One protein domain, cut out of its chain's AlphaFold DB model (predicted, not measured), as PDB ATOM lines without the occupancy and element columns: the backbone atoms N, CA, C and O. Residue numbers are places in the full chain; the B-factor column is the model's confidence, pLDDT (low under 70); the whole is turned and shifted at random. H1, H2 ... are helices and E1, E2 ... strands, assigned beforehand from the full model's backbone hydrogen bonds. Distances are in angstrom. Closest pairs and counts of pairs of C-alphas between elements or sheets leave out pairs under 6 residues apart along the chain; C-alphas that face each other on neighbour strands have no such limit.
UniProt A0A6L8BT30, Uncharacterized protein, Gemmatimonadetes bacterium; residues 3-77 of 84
ATOM      1  N   LEU A   3       0.978 -17.624  -4.442       85.94
ATOM      2  CA  LEU A   3       1.264 -18.303  -5.696       85.94
ATOM      3  C   LEU A   3       0.123 -18.033  -6.682       85.94
ATOM      4  O   LEU A   3      -1.036 -18.268  -6.341       85.94
ATOM      5  N   ILE A   4       0.426 -17.544  -7.886       82.31
ATOM      6  CA  ILE A   4      -0.577 -17.277  -8.931       82.31
ATOM      7  C   ILE A   4      -0.421 -18.301 -10.052       82.31
ATOM      8  O   ILE A   4       0.583 -18.297 -10.762       82.31
ATOM      9  N   TYR A   5      -1.431 -19.148 -10.236       82.44
ATOM     10  CA  TYR A   5      -1.496 -20.137 -11.307       82.44
ATOM     11  C   TYR A   5      -2.556 -19.753 -12.332       82.44
ATOM     12  O   TYR A   5      -3.745 -19.728 -12.028       82.44
ATOM     13  N   ARG A   6      -2.142 -19.490 -13.571       73.62
ATOM     14  CA  ARG A   6      -3.073 -19.167 -14.665       73.62
ATOM     15  C   ARG A   6      -3.704 -20.401 -15.319       73.62
ATOM     16  O   ARG A   6      -4.580 -20.253 -16.163       73.62
ATOM     17  N   GLY A   7      -3.259 -21.604 -14.957       66.81
ATOM     18  CA  GLY A   7      -3.805 -22.853 -15.480       66.81
ATOM     19  C   GLY A   7      -5.000 -23.383 -14.680       66.81
ATOM     20  O   GLY A   7      -5.274 -22.958 -13.558       66.81
ATOM     21  N   PHE A   8      -5.701 -24.356 -15.270       63.88
ATOM     22  CA  PHE A   8      -6.905 -24.987 -14.709       63.88
ATOM     23  C   PHE A   8      -6.685 -26.472 -14.345       63.88
ATOM     24  O   PHE A   8      -7.621 -27.264 -14.267       63.88
ATOM     25  N   GLU A   9      -5.437 -26.906 -14.127       72.19
ATOM     26  CA  GLU A   9      -5.158 -28.303 -13.769       72.19
ATOM     27  C   GLU A   9      -5.460 -28.582 -12.286       72.19
ATOM     28  O   GLU A   9      -4.592 -28.466 -11.415       72.19
ATOM     29  N   GLY A  10      -6.688 -29.020 -11.996       66.81
ATOM     30  CA  GLY A  10      -7.145 -29.331 -10.634       66.81
ATOM     31  C   GLY A  10      -6.255 -30.330  -9.882       66.81
ATOM     32  O   GLY A  10      -6.038 -30.183  -8.681       66.81
ATOM     33  N   ASN A  11      -5.638 -31.289 -10.581       75.75
ATOM     34  CA  ASN A  11      -4.707 -32.249  -9.977       75.75
ATOM     35  C   ASN A  11      -3.436 -31.589  -9.415       75.75
ATOM     36  O   ASN A  11      -2.914 -32.053  -8.398       75.75
ATOM     37  N   ARG A  12      -2.926 -30.514 -10.037       73.25
ATOM     38  CA  ARG A  12      -1.761 -29.773  -9.513       73.25
ATOM     39  C   ARG A  12      -2.132 -28.979  -8.267       73.25
ATOM     40  O   ARG A  12      -1.409 -29.035  -7.276       73.25
ATOM     41  N   VAL A  13      -3.280 -28.306  -8.300       76.31
ATOM     42  CA  VAL A  13      -3.824 -27.555  -7.157       76.31
ATOM     43  C   VAL A  13      -4.064 -28.486  -5.969       76.31
ATOM     44  O   VAL A  13      -3.639 -28.193  -4.849       76.31
ATOM     45  N   PHE A  14      -4.685 -29.641  -6.220       72.94
ATOM     46  CA  PHE A  14      -4.969 -30.638  -5.195       72.94
ATOM     47  C   PHE A  14      -3.687 -31.187  -4.564       72.94
ATOM     48  O   PHE A  14      -3.579 -31.241  -3.342       72.94
ATOM     49  N   LYS A  15      -2.681 -31.543  -5.378       79.19
ATOM     50  CA  LYS A  15      -1.372 -31.991  -4.876       79.19
ATOM     51  C   LYS A  15      -0.692 -30.934  -4.004       79.19
ATOM     52  O   LYS A  15      -0.094 -31.297  -2.999       79.19
ATOM     53  N   TRP A  16      -0.793 -29.654  -4.362       79.31
ATOM     54  CA  TRP A  16      -0.158 -28.578  -3.600       79.31
ATOM     55  C   TRP A  16      -0.797 -28.362  -2.217       79.31
ATOM     56  O   TRP A  16      -0.067 -28.141  -1.252       79.31
ATOM     57  N   CYS A  17      -2.127 -28.481  -2.110       76.50
ATOM     58  CA  CYS A  17      -2.864 -28.304  -0.848       76.50
ATOM     59  C   CYS A  17      -2.846 -29.539   0.071       76.50
ATOM     60  O   CYS A  17      -3.281 -29.464   1.218       76.50
ATOM     61  N   ARG A  18      -2.455 -30.715  -0.431       79.00
ATOM     62  CA  ARG A  18      -2.694 -31.979   0.274       79.00
ATOM     63  C   ARG A  18      -1.838 -32.098   1.540       79.00
ATOM     64  O   ARG A  18      -0.621 -32.210   1.451       79.00
ATOM     65  N   GLY A  19      -2.506 -32.205   2.690       72.38
ATOM     66  CA  GLY A  19      -1.890 -32.577   3.970       72.38
ATOM     67  C   GLY A  19      -1.193 -31.442   4.722       72.38
ATOM     68  O   GLY A  19      -0.506 -31.726   5.694       72.38
ATOM     69  N   ASP A  20      -1.371 -30.190   4.295       81.62
ATOM     70  CA  ASP A  20      -0.761 -29.016   4.921       81.62
ATOM     71  C   ASP A  20      -1.849 -27.964   5.202       81.62
ATOM     72  O   ASP A  20      -2.411 -27.374   4.278       81.62
ATOM     73  N   SER A  21      -2.186 -27.764   6.481       81.62
ATOM     74  CA  SER A  21      -3.226 -26.819   6.921       81.62
ATOM     75  C   SER A  21      -2.862 -25.353   6.677       81.62
ATOM     76  O   SER A  21      -3.753 -24.497   6.653       81.62
ATOM     77  N   ASP A  22      -1.577 -25.074   6.458       88.94
ATOM     78  CA  ASP A  22      -1.058 -23.738   6.184       88.94
ATOM     79  C   ASP A  22      -1.035 -23.437   4.680       88.94
ATOM     80  O   ASP A  22      -0.640 -22.344   4.266       88.94
ATOM     81  N   ARG A  23      -1.504 -24.374   3.841       90.25
ATOM     82  CA  ARG A  23      -1.674 -24.205   2.393       90.25
ATOM     83  C   ARG A  23      -3.140 -24.142   2.012       90.25
ATOM     84  O   ARG A  23      -3.913 -25.072   2.221       90.25
ATOM     85  N   VAL A  24      -3.518 -23.045   1.368       90.88
ATOM     86  CA  VAL A  24      -4.901 -22.778   0.966       90.88
ATOM     87  C   VAL A  24      -4.953 -22.507  -0.524       90.88
ATOM     88  O   VAL A  24      -4.225 -21.651  -1.018       90.88
ATOM     89  N   SER A  25      -5.834 -23.189  -1.255       91.69
ATOM     90  CA  SER A  25      -6.152 -22.785  -2.626       91.69
ATOM     91  C   SER A  25      -7.388 -21.896  -2.663       91.69
ATOM     92  O   SER A  25      -8.369 -22.127  -1.956       91.69
ATOM     93  N   VAL A  26      -7.341 -20.869  -3.508       92.75
ATOM     94  CA  VAL A  26      -8.468 -19.980  -3.785       92.75
ATOM     95  C   VAL A  26      -8.732 -20.008  -5.283       92.75
ATOM     96  O   VAL A  26      -7.921 -19.531  -6.075       92.75
ATOM     97  N   MET A  27      -9.875 -20.574  -5.662       91.94
ATOM     98  CA  MET A  27     -10.337 -20.571  -7.046       91.94
ATOM     99  C   MET A  27     -11.030 -19.237  -7.355       91.94
ATOM    100  O   MET A  27     -11.938 -18.814  -6.639       91.94
ATOM    101  N   PHE A  28     -10.618 -18.588  -8.437       92.38
ATOM    102  CA  PHE A  28     -11.249 -17.416  -9.027       92.38
ATOM    103  C   PHE A  28     -12.217 -17.896 -10.118       92.38
ATOM    104  O   PHE A  28     -11.763 -18.292 -11.192       92.38
ATOM    105  N   PRO A  29     -13.541 -17.917  -9.868       87.12
ATOM    106  CA  PRO A  29     -14.524 -18.138 -10.928       87.12
ATOM    107  C   PRO A  29     -14.619 -16.884 -11.811       87.12
ATOM    108  O   PRO A  29     -13.954 -15.890 -11.542       87.12
ATOM    109  N   ALA A  30     -15.504 -16.890 -12.807       84.38
ATOM    110  CA  ALA A  30     -15.848 -15.689 -13.568       84.38
ATOM    111  C   ALA A  30     -16.501 -14.590 -12.693       84.38
ATOM    112  O   ALA A  30     -16.861 -14.801 -11.526       84.38
ATOM    113  N   LYS A  31     -16.698 -13.399 -13.276       81.25
ATOM    114  CA  LYS A  31     -17.501 -12.315 -12.676       81.25
ATOM    115  C   LYS A  31     -18.841 -12.841 -12.129       81.25
ATOM    116  O   LYS A  31     -19.454 -13.691 -12.774       81.25
ATOM    117  N   PRO A  32     -19.337 -12.315 -10.988       87.12
ATOM    118  CA  PRO A  32     -18.869 -11.126 -10.256       87.12
ATOM    119  C   PRO A  32     -18.025 -11.413  -8.994       87.12
ATOM    120  O   PRO A  32     -17.826 -10.522  -8.169       87.12
ATOM    121  N   PHE A  33     -17.528 -12.635  -8.787       90.19
ATOM    122  CA  PHE A  33     -17.027 -13.048  -7.464       90.19
ATOM    123  C   PHE A  33     -15.590 -12.615  -7.121       90.19
ATOM    124  O   PHE A  33     -15.137 -12.882  -6.007       90.19
ATOM    125  N   TYR A  34     -14.878 -11.926  -8.019       92.50
ATOM    126  CA  TYR A  34     -13.462 -11.581  -7.826       92.50
ATOM    127  C   TYR A  34     -13.175 -10.884  -6.497       92.50
ATOM    128  O   TYR A  34     -12.229 -11.261  -5.814       92.50
ATOM    129  N   ASN A  35     -14.004  -9.919  -6.089       93.06
ATOM    130  CA  ASN A  35     -13.777  -9.176  -4.846       93.06
ATOM    131  C   ASN A  35     -13.786 -10.101  -3.622       93.06
ATOM    132  O   ASN A  35     -12.938  -9.963  -2.746       93.06
ATOM    133  N   ARG A  36     -14.687 -11.093  -3.591       94.00
ATOM    134  CA  ARG A  36     -14.744 -12.083  -2.508       94.00
ATOM    135  C   ARG A  36     -13.498 -12.971  -2.503       94.00
ATOM    136  O   ARG A  36     -12.958 -13.244  -1.434       94.00
ATOM    137  N   CYS A  37     -13.024 -13.393  -3.676       95.44
ATOM    138  CA  CYS A  37     -11.794 -14.177  -3.797       95.44
ATOM    139  C   CYS A  37     -10.562 -13.367  -3.359       95.44
ATOM    140  O   CYS A  37      -9.722 -13.892  -2.638       95.44
ATOM    141  N   ILE A  38     -10.481 -12.082  -3.721       95.94
ATOM    142  CA  ILE A  38      -9.397 -11.187  -3.288       95.94
ATOM    143  C   ILE A  38      -9.409 -11.029  -1.766       95.94
ATOM    144  O   ILE A  38      -8.373 -11.241  -1.141       95.94
ATOM    145  N   SER A  39     -10.564 -10.733  -1.158       96.19
ATOM    146  CA  SER A  39     -10.694 -10.666   0.305       96.19
ATOM    147  C   SER A  39     -10.210 -11.954   0.968       96.19
ATOM    148  O   SER A  39      -9.382 -11.900   1.870       96.19
ATOM    149  N   ARG A  40     -10.623 -13.115   0.444       96.00
ATOM    150  CA  ARG A  40     -10.181 -14.419   0.950       96.00
ATOM    151  C   ARG A  40      -8.661 -14.591   0.883       96.00
ATOM    152  O   ARG A  40      -8.076 -15.063   1.851       96.00
ATOM    153  N   VAL A  41      -8.014 -14.220  -0.225       96.06
ATOM    154  CA  VAL A  41      -6.546 -14.310  -0.353       96.06
ATOM    155  C   VAL A  41      -5.852 -13.409   0.670       96.06
ATOM    156  O   VAL A  41      -4.881 -13.833   1.299       96.06
ATOM    157  N   LEU A  42      -6.348 -12.184   0.856       95.81
ATOM    158  CA  LEU A  42      -5.782 -11.237   1.816       95.81
ATOM    159  C   LEU A  42      -5.917 -11.737   3.259       95.81
ATOM    160  O   LEU A  42      -4.945 -11.665   4.009       95.81
ATOM    161  N   ASP A  43      -7.077 -12.277   3.631       95.56
ATOM    162  CA  ASP A  43      -7.324 -12.796   4.978       95.56
ATOM    163  C   ASP A  43      -6.422 -13.995   5.298       95.56
ATOM    164  O   ASP A  43      -5.771 -14.022   6.341       95.56
ATOM    165  N   GLU A  44      -6.296 -14.953   4.376       94.81
ATOM    166  CA  GLU A  44      -5.435 -16.122   4.587       94.81
ATOM    167  C   GLU A  44      -3.946 -15.741   4.599       94.81
ATOM    168  O   GLU A  44      -3.173 -16.291   5.382       94.81
ATOM    169  N   THR A  45      -3.545 -14.742   3.806       93.25
ATOM    170  CA  THR A  45      -2.174 -14.206   3.843       93.25
ATOM    171  C   THR A  45      -1.875 -13.547   5.191       93.25
ATOM    172  O   THR A  45      -0.807 -13.772   5.759       93.25
ATOM    173  N   ARG A  46      -2.816 -12.763   5.736       93.25
ATOM    174  CA  ARG A  46      -2.699 -12.146   7.072       93.25
ATOM    175  C   ARG A  46      -2.640 -13.179   8.192       93.25
ATOM    176  O   ARG A  46      -1.953 -12.950   9.179       93.25
ATOM    177  N   ALA A  47      -3.307 -14.318   8.017       92.69
ATOM    178  CA  ALA A  47      -3.224 -15.460   8.923       92.69
ATOM    179  C   ALA A  47      -1.897 -16.243   8.813       92.69
ATOM    180  O   ALA A  47      -1.758 -17.285   9.445       92.69
ATOM    181  N   GLY A  48      -0.932 -15.778   8.008       92.06
ATOM    182  CA  GLY A  48       0.383 -16.407   7.852       92.06
ATOM    183  C   GLY A  48       0.410 -17.584   6.878       92.06
ATOM    184  O   GLY A  48       1.441 -18.240   6.745       92.06
ATOM    185  N   LYS A  49      -0.687 -17.851   6.164       92.38
ATOM    186  CA  LYS A  49      -0.781 -19.011   5.280       92.38
ATOM    187  C   LYS A  49      -0.127 -18.771   3.926       92.38
ATOM    188  O   LYS A  49       0.035 -17.646   3.436       92.38
ATOM    189  N   SER A  50       0.228 -19.872   3.282       91.06
ATOM    190  CA  SER A  50       0.567 -19.900   1.868       91.06
ATOM    191  C   SER A  50      -0.710 -20.045   1.053       91.06
ATOM    192  O   SER A  50      -1.542 -20.907   1.335       91.06
ATOM    193  N   VAL A  51      -0.869 -19.211   0.027       94.12
ATOM    194  CA  VAL A  51      -2.086 -19.177  -0.790       94.12
ATOM    195  C   VAL A  51      -1.752 -19.483  -2.241       94.12
ATOM    196  O   VAL A  51      -0.892 -18.827  -2.814       94.12
ATOM    197  N   LEU A  52      -2.458 -20.434  -2.847       93.31
ATOM    198  CA  LEU A  52      -2.446 -20.697  -4.284       93.31
ATOM    199  C   LEU A  52      -3.728 -20.151  -4.916       93.31
ATOM    200  O   LEU A  52      -4.798 -20.745  -4.784       93.31
ATOM    201  N   ALA A  53      -3.623 -19.021  -5.604       93.56
ATOM    202  CA  ALA A  53      -4.706 -18.432  -6.378       93.56
ATOM    203  C   ALA A  53      -4.686 -18.969  -7.815       93.56
ATOM    204  O   ALA A  53      -3.646 -18.950  -8.471       93.56
ATOM    205  N   TRP A  54      -5.831 -19.440  -8.307       91.94
ATOM    206  CA  TRP A  54      -5.951 -20.020  -9.649       91.94
ATOM    207  C   TRP A  54      -7.341 -19.798 -10.246       91.94
ATOM    208  O   TRP A  54      -8.275 -19.508  -9.505       91.94
ATOM    209  N   GLY A  55      -7.497 -19.939 -11.563       89.50
ATOM    210  CA  GLY A  55      -8.782 -19.775 -12.253       89.50
ATOM    211  C   GLY A  55      -8.779 -18.626 -13.260       89.50
ATOM    212  O   GLY A  55      -7.854 -18.500 -14.057       89.50
ATOM    213  N   ASP A  56      -9.836 -17.818 -13.250       90.38
ATOM    214  CA  ASP A  56     -10.092 -16.791 -14.260       90.38
ATOM    215  C   ASP A  56      -8.967 -15.727 -14.358       90.38
ATOM    216  O   ASP A  56      -8.653 -15.070 -13.355       90.38
ATOM    217  N   PRO A  57      -8.376 -15.496 -15.551       89.69
ATOM    218  CA  PRO A  57      -7.257 -14.566 -15.721       89.69
ATOM    219  C   PRO A  57      -7.559 -13.109 -15.352       89.69
ATOM    220  O   PRO A  57      -6.676 -12.430 -14.820       89.69
ATOM    221  N   GLU A  58      -8.777 -12.612 -15.602       91.56
ATOM    222  CA  GLU A  58      -9.159 -11.243 -15.226       91.56
ATOM    223  C   GLU A  58      -9.189 -11.117 -13.697       91.56
ATOM    224  O   GLU A  58      -8.647 -10.165 -13.128       91.56
ATOM    225  N   GLY A  59      -9.757 -12.118 -13.021       92.75
ATOM    226  CA  GLY A  59      -9.748 -12.213 -11.566       92.75
ATOM    227  C   GLY A  59      -8.335 -12.230 -10.977       92.75
ATOM    228  O   GLY A  59      -8.043 -11.474 -10.047       92.75
ATOM    229  N   LEU A  60      -7.439 -13.040 -11.549       92.56
ATOM    230  CA  LEU A  60      -6.041 -13.135 -11.117       92.56
ATOM    231  C   LEU A  60      -5.245 -11.850 -11.392       92.56
ATOM    232  O   LEU A  60      -4.398 -11.470 -10.584       92.56
ATOM    233  N   SER A  61      -5.528 -11.144 -12.490       92.69
ATOM    234  CA  SER A  61      -4.928  -9.834 -12.775       92.69
ATOM    235  C   SER A  61      -5.323  -8.798 -11.715       92.69
ATOM    236  O   SER A  61      -4.458  -8.109 -11.169       92.69
ATOM    237  N   ARG A  62      -6.609  -8.750 -11.339       94.62
ATOM    238  CA  ARG A  62      -7.100  -7.886 -10.250       94.62
ATOM    239  C   ARG A  62      -6.480  -8.235  -8.902       94.62
ATOM    240  O   ARG A  62      -6.123  -7.332  -8.149       94.62
ATOM    241  N   LEU A  63      -6.315  -9.527  -8.614       95.56
ATOM    242  CA  LEU A  63      -5.589  -9.972  -7.430       95.56
ATOM    243  C   LEU A  63      -4.143  -9.454  -7.439       95.56
ATOM    244  O   LEU A  63      -3.695  -8.911  -6.434       95.56
ATOM    245  N   GLY A  64      -3.435  -9.582  -8.564       93.94
ATOM    246  CA  GLY A  64      -2.065  -9.088  -8.710       93.94
ATOM    247  C   GLY A  64      -1.938  -7.595  -8.393       93.94
ATOM    248  O   GLY A  64      -1.059  -7.210  -7.626       93.94
ATOM    249  N   MET A  65      -2.863  -6.768  -8.895       94.94
ATOM    250  CA  MET A  65      -2.908  -5.335  -8.570       94.94
ATOM    251  C   MET A  65      -3.117  -5.096  -7.067       94.94
ATOM    252  O   MET A  65      -2.337  -4.376  -6.445       94.94
ATOM    253  N   ALA A  66      -4.103  -5.765  -6.460       95.00
ATOM    254  CA  ALA A  66      -4.415  -5.605  -5.040       95.00
ATOM    255  C   ALA A  66      -3.262  -6.034  -4.110       95.00
ATOM    256  O   ALA A  66      -3.061  -5.432  -3.050       95.00
ATOM    257  N   LEU A  67      -2.509  -7.072  -4.486       94.50
ATOM    258  CA  LEU A  67      -1.340  -7.542  -3.737       94.50
ATOM    259  C   LEU A  67      -0.153  -6.582  -3.883       94.50
ATOM    260  O   LEU A  67       0.498  -6.279  -2.884       94.50
ATOM    261  N   ASN A  68       0.075  -6.042  -5.085       93.62
ATOM    262  CA  ASN A  68       1.129  -5.058  -5.347       93.62
ATOM    263  C   ASN A  68       0.926  -3.760  -4.542       93.62
ATOM    264  O   ASN A  68       1.845  -3.293  -3.869       93.62
ATOM    265  N   GLU A  69      -0.304  -3.234  -4.510       95.25
ATOM    266  CA  GLU A  69      -0.680  -2.072  -3.682       95.25
ATOM    267  C   GLU A  69      -0.334  -2.252  -2.197       95.25
ATOM    268  O   GLU A  69      -0.046  -1.286  -1.499       95.25
ATOM    269  N   ARG A  70      -0.368  -3.496  -1.706       92.94
ATOM    270  CA  ARG A  70      -0.127  -3.859  -0.300       92.94
ATOM    271  C   ARG A  70       1.276  -4.409  -0.056       92.94
ATOM    272  O   ARG A  70       1.558  -4.857   1.051       92.94
ATOM    273  N   HIS A  71       2.124  -4.401  -1.085       93.25
ATOM    274  CA  HIS A  71       3.500  -4.903  -1.058       93.25
ATOM    275  C   HIS A  71       3.579  -6.372  -0.607       93.25
ATOM    276  O   HIS A  71       4.534  -6.799   0.040       93.25
ATOM    277  N   ILE A  72       2.554  -7.159  -0.951       92.06
ATOM    278  CA  ILE A  72       2.522  -8.594  -0.677       92.06
ATOM    279  C   ILE A  72       3.233  -9.306  -1.834       92.06
ATOM    280  O   ILE A  72       2.792  -9.182  -2.980       92.06
ATOM    281  N   PRO A  73       4.306 -10.072  -1.567       88.62
ATOM    282  CA  PRO A  73       5.050 -10.750  -2.616       88.62
ATOM    283  C   PRO A  73       4.199 -11.836  -3.279       88.62
ATOM    284  O   PRO A  73       3.524 -12.631  -2.610       88.62
ATOM    285  N   THR A  74       4.278 -11.881  -4.608       88.94
ATOM    286  CA  THR A  74       3.623 -12.895  -5.436       88.94
ATOM    287  C   THR A  74       4.655 -13.661  -6.249       88.94
ATOM    288  O   THR A  74       5.690 -13.115  -6.630       88.94
ATOM    289  N   THR A  75       4.385 -14.936  -6.506       87.81
ATOM    290  CA  THR A  75       5.243 -15.784  -7.336       87.81
ATOM    291  C   THR A  75       4.379 -16.515  -8.364       87.81
ATOM    292  O   THR A  75       3.320 -17.042  -8.000       87.81
ATOM    293  N   PRO A  76       4.783 -16.560  -9.644       83.38
ATOM    294  CA  PRO A  76       4.125 -17.406 -10.632       83.38
ATOM    295  C   PRO A  76       4.166 -18.870 -10.192       83.38
ATOM    296  O   PRO A  76       5.173 -19.348  -9.671       83.38
ATOM    297  N   PHE A  77       3.077 -19.597 -10.407       76.44
ATOM    298  CA  PHE A  77       2.999 -21.027 -10.138       76.44
ATOM    299  C   PHE A  77       2.743 -21.769 -11.436       76.44
ATOM    300  O   PHE A  77       1.805 -21.439 -12.148       76.44
TER     301      PHE A  77
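This is residues 3 to 77 of the 84 residues of an uncharacterized protein of Gemmatimonadetes bacterium (UniProt A0A6L8BT30). A twisted sheet of four parallel strands lies between helices in three layers, helices on both faces: H2 and H3 cover one face, H1 the other. The 75 printed residues, with three named helices and four named strands, run E1 H1 E2 H2 E3 H3 E4, and the sheet's order is E2 E3 E1 E4. The class is mixed; the whole is compact, with a radius of gyration of the C-alphas of 11.4 A and spans of 30 by 25 by 20 A.

Begin at E1, residues 3 to 5, parallel to its neighbours E3, residues 50 to 55, and E4, residues 74 to 76; N 5 and O 53, 2.8 A, and N 4 and O 75, 2.9 A, are within hydrogen-bond range. H1, residues 10 to 17, is on the sheet at a height of 9.4 A; its closest C-alphas to E2, residues 23 to 28, are Cys 17 and Arg 23, 5.4 A. E2 is parallel to E3, with N 26 and O 52 at 2.8 A. H2, residues 34 to 46, is on the opposite face from H1, at a height of 8.8 A. With residues 34 to 38 alone it touches H3, residues 57 to 69, the same way at a steep tilt of 44 degrees; the closest C-alphas, Tyr 34 and Gly 59, are 5.3 A apart. E2, H2, E3 form a strand-helix-strand unit, a helix joining parallel neighbour strands; E1, H1, E2 and E3, H3, E4 are split units, with another strand between. Their crossovers are right-handed. H1, H2 and H3 have every O i to N i+4 pair within hydrogen-bond range.

Find C-alpha 3 at (1.264, -18.303, -5.696), where E1 begins. E2 runs 16.4 A, H2 18.4 A, E3 16.9 A and H3 18.6 A. E4 ends at C-alpha 76, (4.125, -17.406, -10.632).

The C-alphas farthest apart, Gly 19 and Glu 69, are 31.5 A apart. The printed part has no cut, and its links are tight. Look for pLDDT under 70 at residues 7 to 8 and residue 10.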